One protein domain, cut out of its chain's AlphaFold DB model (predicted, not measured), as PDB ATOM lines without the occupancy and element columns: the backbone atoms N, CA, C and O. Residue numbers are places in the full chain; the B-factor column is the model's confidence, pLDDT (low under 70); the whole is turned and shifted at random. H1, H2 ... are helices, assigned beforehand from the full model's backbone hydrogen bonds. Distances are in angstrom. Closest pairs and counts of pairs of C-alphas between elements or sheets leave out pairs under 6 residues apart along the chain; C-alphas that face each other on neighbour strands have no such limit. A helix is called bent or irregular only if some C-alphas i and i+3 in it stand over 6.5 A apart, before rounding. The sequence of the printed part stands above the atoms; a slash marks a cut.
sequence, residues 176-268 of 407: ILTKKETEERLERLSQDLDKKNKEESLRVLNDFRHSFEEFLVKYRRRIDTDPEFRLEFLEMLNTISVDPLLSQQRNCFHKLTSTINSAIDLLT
ATOM      1  N   ILE A 176     139.245 101.101  85.187       66.81
ATOM      2  CA  ILE A 176     139.870 100.790  86.475       66.81
ATOM      3  C   ILE A 176     141.029  99.815  86.255       66.81
ATOM      4  O   ILE A 176     142.094 100.038  86.814       66.81
ATOM      5  N   LEU A 177     140.847  98.791  85.415       71.44
ATOM      6  CA  LEU A 177     141.897  97.818  85.088       71.44
ATOM      7  C   LEU A 177     143.079  98.477  84.368       71.44
ATOM      8  O   LEU A 177     144.198  98.414  84.859       71.44
ATOM      9  N   THR A 178     142.817  99.227  83.296       73.94
ATOM     10  CA  THR A 178     143.871  99.970  82.577       73.94
ATOM     11  C   THR A 178     144.564 101.010  83.461       73.94
ATOM     12  O   THR A 178     145.770 101.202  83.356       73.94
ATOM     13  N   LYS A 179     143.832 101.662  84.378       75.81
ATOM     14  CA  LYS A 179     144.427 102.594  85.349       75.81
ATOM     15  C   LYS A 179     145.338 101.871  86.341       75.81
ATOM     16  O   LYS A 179     146.444 102.353  86.559       75.81
ATOM     17  N   LYS A 180     144.918 100.717  86.870       82.06
ATOM     18  CA  LYS A 180     145.752  99.879  87.746       82.06
ATOM     19  C   LYS A 180     147.037  99.441  87.047       82.06
ATOM     20  O   LYS A 180     148.111  99.642  87.589       82.06
ATOM     21  N   GLU A 181     146.945  98.953  85.811       83.62
ATOM     22  CA  GLU A 181     148.122  98.561  85.023       83.62
ATOM     23  C   GLU A 181     149.079  99.739  84.782       83.62
ATOM     24  O   GLU A 181     150.300  99.592  84.868       83.62
ATOM     25  N   THR A 182     148.545 100.936  84.507       76.94
ATOM     26  CA  THR A 182     149.382 102.137  84.373       76.94
ATOM     27  C   THR A 182     150.000 102.577  85.697       76.94
ATOM     28  O   THR A 182     151.141 103.028  85.689       76.94
ATOM     29  N   GLU A 183     149.288 102.432  86.819       85.19
ATOM     30  CA  GLU A 183     149.797 102.739  88.162       85.19
ATOM     31  C   GLU A 183     150.944 101.789  88.524       85.19
ATOM     32  O   GLU A 183     152.036 102.260  88.828       85.19
ATOM     33  N   GLU A 184     150.767 100.479  88.340       89.81
ATOM     34  CA  GLU A 184     151.820  99.479  88.563       89.81
ATOM     35  C   GLU A 184     153.060  99.733  87.692       89.81
ATOM     36  O   GLU A 184     154.199  99.596  88.142       89.81
ATOM     37  N   ARG A 185     152.871 100.127  86.425       88.94
ATOM     38  CA  ARG A 185     153.988 100.460  85.531       88.94
ATOM     39  C   ARG A 185     154.729 101.721  85.979       88.94
ATOM     40  O   ARG A 185     155.956 101.753  85.892       88.94
ATOM     41  N   LEU A 186     154.010 102.749  86.427       90.31
ATOM     42  CA  LEU A 186     154.608 103.982  86.941       90.31
ATOM     43  C   LEU A 186     155.357 103.734  88.252       90.31
ATOM     44  O   LEU A 186     156.451 104.265  88.421       90.31
ATOM     45  N   GLU A 187     154.827 102.883  89.131       92.12
ATOM     46  CA  GLU A 187     155.504 102.469  90.363       92.12
ATOM     47  C   GLU A 187     156.822 101.747  90.069       92.12
ATOM     48  O   GLU A 187     157.847 102.089  90.656       92.12
ATOM     49  N   ARG A 188     156.839 100.814  89.106       92.50
ATOM     50  CA  ARG A 188     158.077 100.129  88.685       92.50
ATOM     51  C   ARG A 188     159.108 101.103  88.119       92.50
ATOM     52  O   ARG A 188     160.263 101.071  88.528       92.50
ATOM     53  N   LEU A 189     158.686 102.000  87.224       93.00
ATOM     54  CA  LEU A 189     159.579 103.016  86.658       93.00
ATOM     55  C   LEU A 189     160.124 103.959  87.736       93.00
ATOM     56  O   LEU A 189     161.303 104.296  87.697       93.00
ATOM     57  N   SER A 190     159.297 104.349  88.712       91.06
ATOM     58  CA  SER A 190     159.739 105.155  89.853       91.06
ATOM     59  C   SER A 190     160.788 104.413  90.675       91.06
ATOM     60  O   SER A 190     161.843 104.970  90.947       91.06
ATOM     61  N   GLN A 191     160.546 103.141  91.004       93.81
ATOM     62  CA  GLN A 191     161.500 102.325  91.760       93.81
ATOM     63  C   GLN A 191     162.834 102.154  91.022       93.81
ATOM     64  O   GLN A 191     163.888 102.171  91.655       93.81
ATOM     65  N   ASP A 192     162.808 102.000  89.700       95.38
ATOM     66  CA  ASP A 192     164.023 101.864  88.897       95.38
ATOM     67  C   ASP A 192     164.795 103.184  88.785       95.38
ATOM     68  O   ASP A 192     166.026 103.180  88.857       95.38
ATOM     69  N   LEU A 193     164.100 104.320  88.664       93.62
ATOM     70  CA  LEU A 193     164.727 105.642  88.729       93.62
ATOM     71  C   LEU A 193     165.328 105.905  90.111       93.62
ATOM     72  O   LEU A 193     166.466 106.358  90.198       93.62
ATOM     73  N   ASP A 194     164.621 105.552  91.184       89.62
ATOM     74  CA  ASP A 194     165.124 105.694  92.551       89.62
ATOM     75  C   ASP A 194     166.373 104.838  92.781       89.62
ATOM     76  O   ASP A 194     167.313 105.282  93.440       89.62
ATOM     77  N   LYS A 195     166.418 103.618  92.226       93.75
ATOM     78  CA  LYS A 195     167.611 102.759  92.276       93.75
ATOM     79  C   LYS A 195     168.783 103.378  91.517       93.75
ATOM     80  O   LYS A 195     169.863 103.478  92.089       93.75
ATOM     81  N   LYS A 196     168.568 103.850  90.284       94.88
ATOM     82  CA  LYS A 196     169.619 104.502  89.483       94.88
ATOM     83  C   LYS A 196     170.158 105.761  90.160       94.88
ATOM     84  O   LYS A 196     171.365 105.886  90.330       94.88
ATOM     85  N   ASN A 197     169.273 106.630  90.643       93.31
ATOM     86  CA  ASN A 197     169.659 107.844  91.363       93.31
ATOM     87  C   ASN A 197     170.463 107.520  92.633       93.31
ATOM     88  O   ASN A 197     171.436 108.207  92.949       93.31
ATOM     89  N   LYS A 198     170.086 106.458  93.363       91.31
ATOM     90  CA  LYS A 198     170.848 105.973  94.524       91.31
ATOM     91  C   LYS A 198     172.233 105.482  94.120       91.31
ATOM     92  O   LYS A 198     173.204 105.850  94.770       91.31
ATOM     93  N   GLU A 199     172.339 104.677  93.067       93.81
ATOM     94  CA  GLU A 199     173.626 104.171  92.575       93.81
ATOM     95  C   GLU A 199     174.559 105.305  92.131       93.81
ATOM     96  O   GLU A 199     175.736 105.295  92.485       93.81
ATOM     97  N   GLU A 200     174.040 106.309  91.423       92.62
ATOM     98  CA  GLU A 200     174.801 107.500  91.026       92.62
ATOM     99  C   GLU A 200     175.261 108.313  92.242       92.62
ATOM    100  O   GLU A 200     176.441 108.650  92.347       92.62
ATOM    101  N   SER A 201     174.370 108.545  93.211       81.69
ATOM    102  CA  SER A 201     174.710 109.247  94.458       81.69
ATOM    103  C   SER A 201     175.801 108.510  95.244       81.69
ATOM    104  O   SER A 201     176.721 109.133  95.768       81.69
ATOM    105  N   LEU A 202     175.740 107.175  95.296       87.31
ATOM    106  CA  LEU A 202     176.753 106.355  95.966       87.31
ATOM    107  C   LEU A 202     178.116 106.419  95.269       87.31
ATOM    108  O   LEU A 202     179.136 106.401  95.955       87.31
ATOM    109  N   ARG A 203     178.157 106.514  93.934       92.62
ATOM    110  CA  ARG A 203     179.414 106.702  93.189       92.62
ATOM    111  C   ARG A 203     180.057 108.041  93.534       92.62
ATOM    112  O   ARG A 203     181.195 108.047  93.986       92.62
ATOM    113  N   VAL A 204     179.293 109.133  93.448       91.19
ATOM    114  CA  VAL A 204     179.776 110.483  93.794       91.19
ATOM    115  C   VAL A 204     180.293 110.536  95.234       91.19
ATOM    116  O   VAL A 204     181.347 111.108  95.490       91.19
ATOM    117  N   LEU A 205     179.593 109.895  96.176       84.19
ATOM    118  CA  LEU A 205     180.033 109.824  97.569       84.19
ATOM    119  C   LEU A 205     181.329 109.021  97.751       84.19
ATOM    120  O   LEU A 205     182.162 109.398  98.573       84.19
ATOM    121  N   ASN A 206     181.517 107.932  97.004       84.81
ATOM    122  CA  ASN A 206     182.749 107.143  97.063       84.81
ATOM    123  C   ASN A 206     183.943 107.892  96.452       84.81
ATOM    124  O   ASN A 206     185.031 107.853  97.027       84.81
ATOM    125  N   ASP A 207     183.729 108.607  95.348       91.00
ATOM    126  CA  ASP A 207     184.754 109.433  94.700       91.00
ATOM    127  C   ASP A 207     185.148 110.616  95.600       91.00
ATOM    128  O   ASP A 207     186.333 110.890  95.824       91.00
ATOM    129  N   PHE A 208     184.151 111.269  96.210       86.62
ATOM    130  CA  PHE A 208     184.383 112.299  97.220       86.62
ATOM    131  C   PHE A 208     185.173 111.739  98.405       86.62
ATOM    132  O   PHE A 208     186.164 112.331  98.816       86.62
ATOM    133  N   ARG A 209     184.802 110.561  98.920       81.00
ATOM    134  CA  ARG A 209     185.520 109.932 100.034       81.00
ATOM    135  C   ARG A 209     186.997 109.710  99.707       81.00
ATOM    136  O   ARG A 209     187.842 110.076 100.514       81.00
ATOM    137  N   HIS A 210     187.311 109.157  98.535       84.25
ATOM    138  CA  HIS A 210     188.699 108.899  98.136       84.25
ATOM    139  C   HIS A 210     189.513 110.195  98.007       84.25
ATOM    140  O   HIS A 210     190.628 110.294  98.513       84.25
ATOM    141  N   SER A 211     188.938 111.221  97.371       88.06
ATOM    142  CA  SER A 211     189.599 112.528  97.235       88.06
ATOM    143  C   SER A 211     189.790 113.237  98.582       88.06
ATOM    144  O   SER A 211     190.827 113.861  98.811       88.06
ATOM    145  N   PHE A 212     188.833 113.091  99.498       84.06
ATOM    146  CA  PHE A 212     188.919 113.634 100.847       84.06
ATOM    147  C   PHE A 212     189.971 112.912 101.701       84.06
ATOM    148  O   PHE A 212     190.751 113.559 102.397       84.06
ATOM    149  N   GLU A 213     190.058 111.583 101.611       76.88
ATOM    150  CA  GLU A 213     191.094 110.790 102.287       76.88
ATOM    151  C   GLU A 213     192.499 111.186 101.810       76.88
ATOM    152  O   GLU A 213     193.388 111.438 102.628       76.88
ATOM    153  N   GLU A 214     192.694 111.339 100.498       84.12
ATOM    154  CA  GLU A 214     193.956 111.841  99.950       84.12
ATOM    155  C   GLU A 214     194.298 113.254 100.436       84.12
ATOM    156  O   GLU A 214     195.464 113.548 100.723       84.12
ATOM    157  N   PHE A 215     193.301 114.139 100.520       85.75
ATOM    158  CA  PHE A 215     193.475 115.502 101.015       85.75
ATOM    159  C   PHE A 215     193.939 115.510 102.477       85.75
ATOM    160  O   PHE A 215     194.927 116.170 102.809       85.75
ATOM    161  N   LEU A 216     193.291 114.723 103.342       80.81
ATOM    162  CA  LEU A 216     193.659 114.630 104.755       80.81
ATOM    163  C   LEU A 216     195.083 114.106 104.945       80.81
ATOM    164  O   LEU A 216     195.831 114.664 105.746       80.81
ATOM    165  N   VAL A 217     195.494 113.079 104.191       80.69
ATOM    166  CA  VAL A 217     196.863 112.539 104.274       80.69
ATOM    167  C   VAL A 217     197.902 113.595 103.887       80.69
ATOM    168  O   VAL A 217     198.926 113.719 104.560       80.69
ATOM    169  N   LYS A 218     197.633 114.387 102.841       87.81
ATOM    170  CA  LYS A 218     198.552 115.427 102.350       87.81
ATOM    171  C   LYS A 218     198.686 116.601 103.321       87.81
ATOM    172  O   LYS A 218     199.797 117.081 103.538       87.81
ATOM    173  N   TYR A 219     197.582 117.055 103.917       83.75
ATOM    174  CA  TYR A 219     197.558 118.293 104.704       83.75
ATOM    175  C   TYR A 219     197.525 118.098 106.221       83.75
ATOM    176  O   TYR A 219     197.521 119.086 106.947       83.75
ATOM    177  N   ARG A 220     197.591 116.858 106.727       76.25
ATOM    178  CA  ARG A 220     197.491 116.551 108.165       76.25
ATOM    179  C   ARG A 220     198.353 117.432 109.068       76.25
ATOM    180  O   ARG A 220     197.837 118.080 109.965       76.25
ATOM    181  N   ARG A 221     199.658 117.506 108.793       75.12
ATOM    182  CA  ARG A 221     200.592 118.312 109.604       75.12
ATOM    183  C   ARG A 221     200.246 119.800 109.576       75.12
ATOM    184  O   ARG A 221     200.457 120.498 110.558       75.12
ATOM    185  N   ARG A 222     199.711 120.280 108.454       77.25
ATOM    186  CA  ARG A 222     199.335 121.681 108.272       77.25
ATOM    187  C   ARG A 222     198.077 122.034 109.061       77.25
ATOM    188  O   ARG A 222     198.044 123.090 109.672       77.25
ATOM    189  N   ILE A 223     197.099 121.127 109.114       76.56
ATOM    190  CA  ILE A 223     195.882 121.274 109.937       76.56
ATOM    191  C   ILE A 223     196.237 121.404 111.427       76.56
ATOM    192  O   ILE A 223     195.581 122.146 112.159       76.56
ATOM    193  N   ASP A 224     197.287 120.707 111.866       66.94
ATOM    194  CA  ASP A 224     197.735 120.736 113.260       66.94
ATOM    195  C   ASP A 224     198.560 121.987 113.604       66.94
ATOM    196  O   ASP A 224     198.524 122.443 114.745       66.94
ATOM    197  N   THR A 225     199.295 122.538 112.635       79.38
ATOM    198  CA  THR A 225     200.266 123.620 112.880       79.38
ATOM    199  C   THR A 225     199.683 125.010 112.608       79.38
ATOM    200  O   THR A 225     199.935 125.933 113.381       79.38
ATOM    201  N   ASP A 226     198.883 125.164 111.546       83.44
ATOM    202  CA  ASP A 226     198.405 126.465 111.064       83.44
ATOM    203  C   ASP A 226     196.953 126.730 111.528       83.44
ATOM    204  O   ASP A 226     196.023 126.061 111.063       83.44
ATOM    205  N   PRO A 227     196.703 127.728 112.401       79.69
ATOM    206  CA  PRO A 227     195.359 128.013 112.907       79.69
ATOM    207  C   PRO A 227     194.425 128.619 111.846       79.69
ATOM    208  O   PRO A 227     193.230 128.328 111.857       79.69
ATOM    209  N   GLU A 228     194.950 129.417 110.912       83.00
ATOM    210  CA  GLU A 228     194.165 130.031 109.826       83.00
ATOM    211  C   GLU A 228     193.648 128.972 108.844       83.00
ATOM    212  O   GLU A 228     192.452 128.893 108.577       83.00
ATOM    213  N   PHE A 229     194.531 128.068 108.403       84.75
ATOM    214  CA  PHE A 229     194.167 126.948 107.531       84.75
ATOM    215  C   PHE A 229     193.148 126.009 108.192       84.75
ATOM    216  O   PHE A 229     192.255 125.471 107.537       84.75
ATOM    217  N   ARG A 230     193.254 125.826 109.513       79.06
ATOM    218  CA  ARG A 230     192.291 125.042 110.287       79.06
ATOM    219  C   ARG A 230     190.898 125.674 110.286       79.06
ATOM    220  O   ARG A 230     189.924 124.931 110.205       79.06
ATOM    221  N   LEU A 231     190.781 126.999 110.365       82.12
ATOM    222  CA  LEU A 231     189.484 127.682 110.304       82.12
ATOM    223  C   LEU A 231     188.827 127.520 108.931       82.12
ATOM    224  O   LEU A 231     187.674 127.105 108.873       82.12
ATOM    225  N   GLU A 232     189.573 127.727 107.845       84.62
ATOM    226  CA  GLU A 232     189.072 127.519 106.476       84.62
ATOM    227  C   GLU A 232     188.603 126.071 106.253       84.62
ATOM    228  O   GLU A 232     187.555 125.809 105.656       84.62
ATOM    229  N   PHE A 233     189.357 125.106 106.786       83.25
ATOM    230  CA  PHE A 233     188.986 123.696 106.737       83.25
ATOM    231  C   PHE A 233     187.694 123.402 107.521       83.25
ATOM    232  O   PHE A 233     186.846 122.642 107.050       83.25
ATOM    233  N   LEU A 234     187.509 124.018 108.691       75.50
ATOM    234  CA  LEU A 234     186.293 123.878 109.499       75.50
ATOM    235  C   LEU A 234     185.080 124.554 108.847       75.50
ATOM    236  O   LEU A 234     183.982 124.003 108.891       75.50
ATOM    237  N   GLU A 235     185.262 125.708 108.208       79.31
ATOM    238  CA  GLU A 235     184.209 126.366 107.431       79.31
ATOM    239  C   GLU A 235     183.734 125.475 106.284       79.31
ATOM    240  O   GLU A 235     182.530 125.272 106.121       79.31
ATOM    241  N   MET A 236     184.667 124.864 105.550       81.50
ATOM    242  CA  MET A 236     184.341 123.895 104.505       81.50
ATOM    243  C   MET A 236     183.527 122.717 105.065       81.50
ATOM    244  O   MET A 236     182.477 122.393 104.510       81.50
ATOM    245  N   LEU A 237     183.916 122.135 106.203       79.62
ATOM    246  CA  LEU A 237     183.155 121.048 106.835       79.62
ATOM    247  C   LEU A 237     181.748 121.474 107.290       79.62
ATOM    248  O   LEU A 237     180.787 120.726 107.087       79.62
ATOM    249  N   ASN A 238     181.603 122.696 107.809       73.56
ATOM    250  CA  ASN A 238     180.308 123.259 108.188       73.56
ATOM    251  C   ASN A 238     179.376 123.428 106.978       73.56
ATOM    252  O   ASN A 238     178.179 123.168 107.093       73.56
ATOM    253  N   THR A 239     179.898 123.793 105.798       76.75
ATOM    254  CA  THR A 239     179.068 123.857 104.576       76.75
ATOM    255  C   THR A 239     178.519 122.494 104.154       76.75
ATOM    256  O   THR A 239     177.430 122.419 103.586       76.75
ATOM    257  N   ILE A 240     179.236 121.412 104.473       74.88
ATOM    258  CA  ILE A 240     178.832 120.026 104.195       74.88
ATOM    259  C   ILE A 240     177.975 119.470 105.354       74.88
ATOM    260  O   ILE A 240     177.478 118.347 105.276       74.88
ATOM    261  N   SER A 241     177.724 120.255 106.413       58.28
ATOM    262  CA  SER A 241     177.030 119.839 107.646       58.28
ATOM    263  C   SER A 241     177.666 118.617 108.323       58.28
ATOM    264  O   SER A 241     176.984 117.788 108.924       58.28
ATOM    265  N   VAL A 242     178.987 118.479 108.189       66.44
ATOM    266  CA  VAL A 242     179.765 117.442 108.870       66.44
ATOM    267  C   VAL A 242     180.338 118.067 110.130       66.44
ATOM    268  O   VAL A 242     181.329 118.786 110.062       66.44
ATOM    269  N   ASP A 243     179.715 117.792 111.275       51.56
ATOM    270  CA  ASP A 243     180.162 118.327 112.559       51.56
ATOM    271  C   ASP A 243     181.409 117.574 113.060       51.56
ATOM    272  O   ASP A 243     181.315 116.402 113.442       51.56
ATOM    273  N   PRO A 244     182.582 118.231 113.143       55.22
ATOM    274  CA  PRO A 244     183.827 117.596 113.583       55.22
ATOM    275  C   PRO A 244     183.866 117.319 115.097       55.22
ATOM    276  O   PRO A 244     184.799 116.687 115.585       55.22
ATOM    277  N   LEU A 245     182.870 117.802 115.847       50.34
ATOM    278  CA  LEU A 245     182.763 117.670 117.305       50.34
ATOM    279  C   LEU A 245     181.825 116.529 117.743       50.34
ATOM    280  O   LEU A 245     181.870 116.103 118.896       50.34
ATOM    281  N   LEU A 246     180.996 115.994 116.838       49.91
ATOM    282  CA  LEU A 246     180.036 114.925 117.138       49.91
ATOM    283  C   LEU A 246     180.659 113.537 116.908       49.91
ATOM    284  O   LEU A 246     180.292 112.810 115.989       49.91
ATOM    285  N   SER A 247     181.582 113.127 117.781       48.19
ATOM    286  CA  SER A 247     182.197 111.785 117.726       48.19
ATOM    287  C   SER A 247     181.355 110.653 118.347       48.19
ATOM    288  O   SER A 247     181.857 109.542 118.498       48.19
ATOM    289  N   GLN A 248     180.076 110.864 118.697       45.19
ATOM    290  CA  GLN A 248     179.288 109.838 119.405       45.19
ATOM    291  C   GLN A 248     177.787 109.774 119.074       45.19
ATOM    292  O   GLN A 248     176.949 109.633 119.963       45.19
ATOM    293  N   GLN A 249     177.408 109.743 117.797       41.28
ATOM    294  CA  GLN A 249     176.098 109.182 117.435       41.28
ATOM    295  C   GLN A 249     176.248 107.910 116.605       41.28
ATOM    296  O   GLN A 249     176.311 107.903 115.378       41.28
ATOM    297  N   ARG A 250     176.264 106.781 117.326       42.00
ATOM    298  CA  ARG A 250     175.865 105.476 116.797       42.00
ATOM    299  C   ARG A 250     174.400 105.587 116.381       42.00
ATOM    300  O   ARG A 250     173.549 105.415 117.241       42.00
ATOM    301  N   ASN A 251     174.120 105.934 115.123       35.84
ATOM    302  CA  ASN A 251     172.968 105.441 114.359       35.84
ATOM    303  C   ASN A 251     173.030 105.868 112.872       35.84
ATOM    304  O   ASN A 251     173.227 107.028 112.532       35.84
ATOM    305  N   CYS A 252     172.805 104.883 111.994       35.72
ATOM    306  CA  CYS A 252     172.337 104.993 110.601       35.72
ATOM    307  C   CYS A 252     173.276 105.388 109.432       35.72
ATOM    308  O   CYS A 252     172.780 105.429 108.310       35.72
ATOM    309  N   PHE A 253     174.602 105.533 109.589       33.81
ATOM    310  CA  PHE A 253     175.533 105.704 108.440       33.81
ATOM    311  C   PHE A 253     176.844 104.893 108.562       33.81
ATOM    312  O   PHE A 253     177.947 105.376 108.336       33.81
ATOM    313  N   HIS A 254     176.727 103.608 108.895       41.25
ATOM    314  CA  HIS A 254     177.794 102.749 109.442       41.25
ATOM    315  C   HIS A 254     179.059 102.449 108.593       41.25
ATOM    316  O   HIS A 254     179.919 101.723 109.084       41.25
ATOM    317  N   LYS A 255     179.217 102.951 107.357       42.00
ATOM    318  CA  LYS A 255     180.404 102.657 106.507       42.00
ATOM    319  C   LYS A 255     181.182 103.873 106.013       42.00
ATOM    320  O   LYS A 255     182.383 103.762 105.800       42.00
ATOM    321  N   LEU A 256     180.524 105.012 105.819       39.88
ATOM    322  CA  LEU A 256     181.187 106.249 105.390       39.88
ATOM    323  C   LEU A 256     181.719 107.011 106.608       39.88
ATOM    324  O   LEU A 256     182.840 107.513 106.583       39.88
ATOM    325  N   THR A 257     180.970 106.970 107.713       44.19
ATOM    326  CA  THR A 257     181.396 107.556 108.981       44.19
ATOM    327  C   THR A 257     182.435 106.710 109.701       44.19
ATOM    328  O   THR A 257     183.191 107.279 110.455       44.19
ATOM    329  N   SER A 258     182.582 105.396 109.479       43.25
ATOM    330  CA  SER A 258     183.611 104.632 110.214       43.25
ATOM    331  C   SER A 258     185.034 104.902 109.714       43.25
ATOM    332  O   SER A 258     185.952 104.942 110.521       43.25
ATOM    333  N   THR A 259     185.238 105.113 108.407       43.62
ATOM    334  CA  THR A 259     186.550 105.489 107.843       43.62
ATOM    335  C   THR A 259     186.865 106.959 108.083       43.62
ATOM    336  O   THR A 259     187.970 107.273 108.521       43.62
ATOM    337  N   ILE A 260     185.880 107.849 107.908       42.12
ATOM    338  CA  ILE A 260     186.039 109.276 108.213       42.12
ATOM    339  C   ILE A 260     186.217 109.479 109.722       42.12
ATOM    340  O   ILE A 260     187.137 110.182 110.103       42.12
ATOM    341  N   ASN A 261     185.477 108.777 110.586       42.81
ATOM    342  CA  ASN A 261     185.708 108.801 112.032       42.81
ATOM    343  C   ASN A 261     187.001 108.093 112.427       42.81
ATOM    344  O   ASN A 261     187.533 108.459 113.450       42.81
ATOM    345  N   SER A 262     187.557 107.152 111.653       46.72
ATOM    346  CA  SER A 262     188.888 106.589 111.949       46.72
ATOM    347  C   SER A 262     190.035 107.530 111.558       46.72
ATOM    348  O   SER A 262     191.050 107.593 112.244       46.72
ATOM    349  N   ALA A 263     189.872 108.296 110.474       39.34
ATOM    350  CA  ALA A 263     190.831 109.313 110.049       39.34
ATOM    351  C   ALA A 263     190.719 110.577 110.914       39.34
ATOM    352  O   ALA A 263     191.740 111.161 111.277       39.34
ATOM    353  N   ILE A 264     189.492 110.940 111.299       43.66
ATOM    354  CA  ILE A 264     189.197 111.953 112.307       43.66
ATOM    355  C   ILE A 264     189.682 111.456 113.665       43.66
ATOM    356  O   ILE A 264     190.472 112.177 114.217       43.66
ATOM    357  N   ASP A 265     189.437 110.228 114.140       40.44
ATOM    358  CA  ASP A 265     190.016 109.657 115.386       40.44
ATOM    359  C   ASP A 265     191.552 109.676 115.406       40.44
ATOM    360  O   ASP A 265     192.160 109.703 116.476       40.44
ATOM    361  N   LEU A 266     192.200 109.687 114.238       42.00
ATOM    362  CA  LEU A 266     193.637 109.930 114.119       42.00
ATOM    363  C   LEU A 266     194.000 111.430 114.197       42.00
ATOM    364  O   LEU A 266     195.098 111.761 114.644       42.00
ATOM    365  N   LEU A 267     193.123 112.333 113.755       41.19
ATOM    366  CA  LEU A 267     193.230 113.793 113.888       41.19
ATOM    367  C   LEU A 267     192.619 114.360 115.190       41.19
ATOM    368  O   LEU A 267     192.875 115.521 115.508       41.19
ATOM    369  N   THR A 268     191.818 113.609 115.953       40.38
ATOM    370  CA  THR A 268     191.089 114.162 117.092       40.38
ATOM    371  C   THR A 268     191.974 114.120 118.333       40.38
ATOM    372  O   THR A 268     192.380 113.043 118.772       40.38
TER     373      THR A 268
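What this domain is: This is residues 176 to 268 of the 407 residues of the protein "50S ribosomal protein L16" of Theileria orientalis (UniProt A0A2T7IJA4). One very long helix, H1, makes the length of a rod; its residues 176 to 204 stick out as a free arm. Past the far end of H1 the printed part folds back as H2, and H3 runs beside residues 209 to 220 of H1. The 93 printed residues include three named helices, H1, H2, H3, and no named strand: all helix, extended, radius of gyration of the C-alphas 20.2 A, spans 69 by 24 by 20 A.

Where its parts are: Find C-alpha 176 at (139.870, 100.790, 86.475); from there H1, residues 176 to 225, runs 69.8 A. It is irregular, C-alphas 218 and 221 being 8.1 A apart, with a kink of 59 degrees near residue 219. H2 is residues 227 to 239, 18.8 A; H3, residues 256 to 267, ends at (193.230, 113.793, 113.888).

How they stand to each other: H1 touches H3 with residues 209 to 220 alone, closest C-alphas Arg 220 and Leu 267, 7.6 A, at a shallow tilt of 11 degrees, the same way. H1 and H2 touch only at the corner, closest C-alphas Ile 223 and Arg 230, 5.2 A, running opposite ways. H2 and H3 are apart. Every O i to N i+4 pair is within hydrogen-bond range in H2 and H3, and 44 of 46 in H1.

The domain as a whole: The printed part has no cut. The H2 to H3 link is long, 16 residues. Look for pLDDT under 70 at residues 176, 224 and 241 to 268.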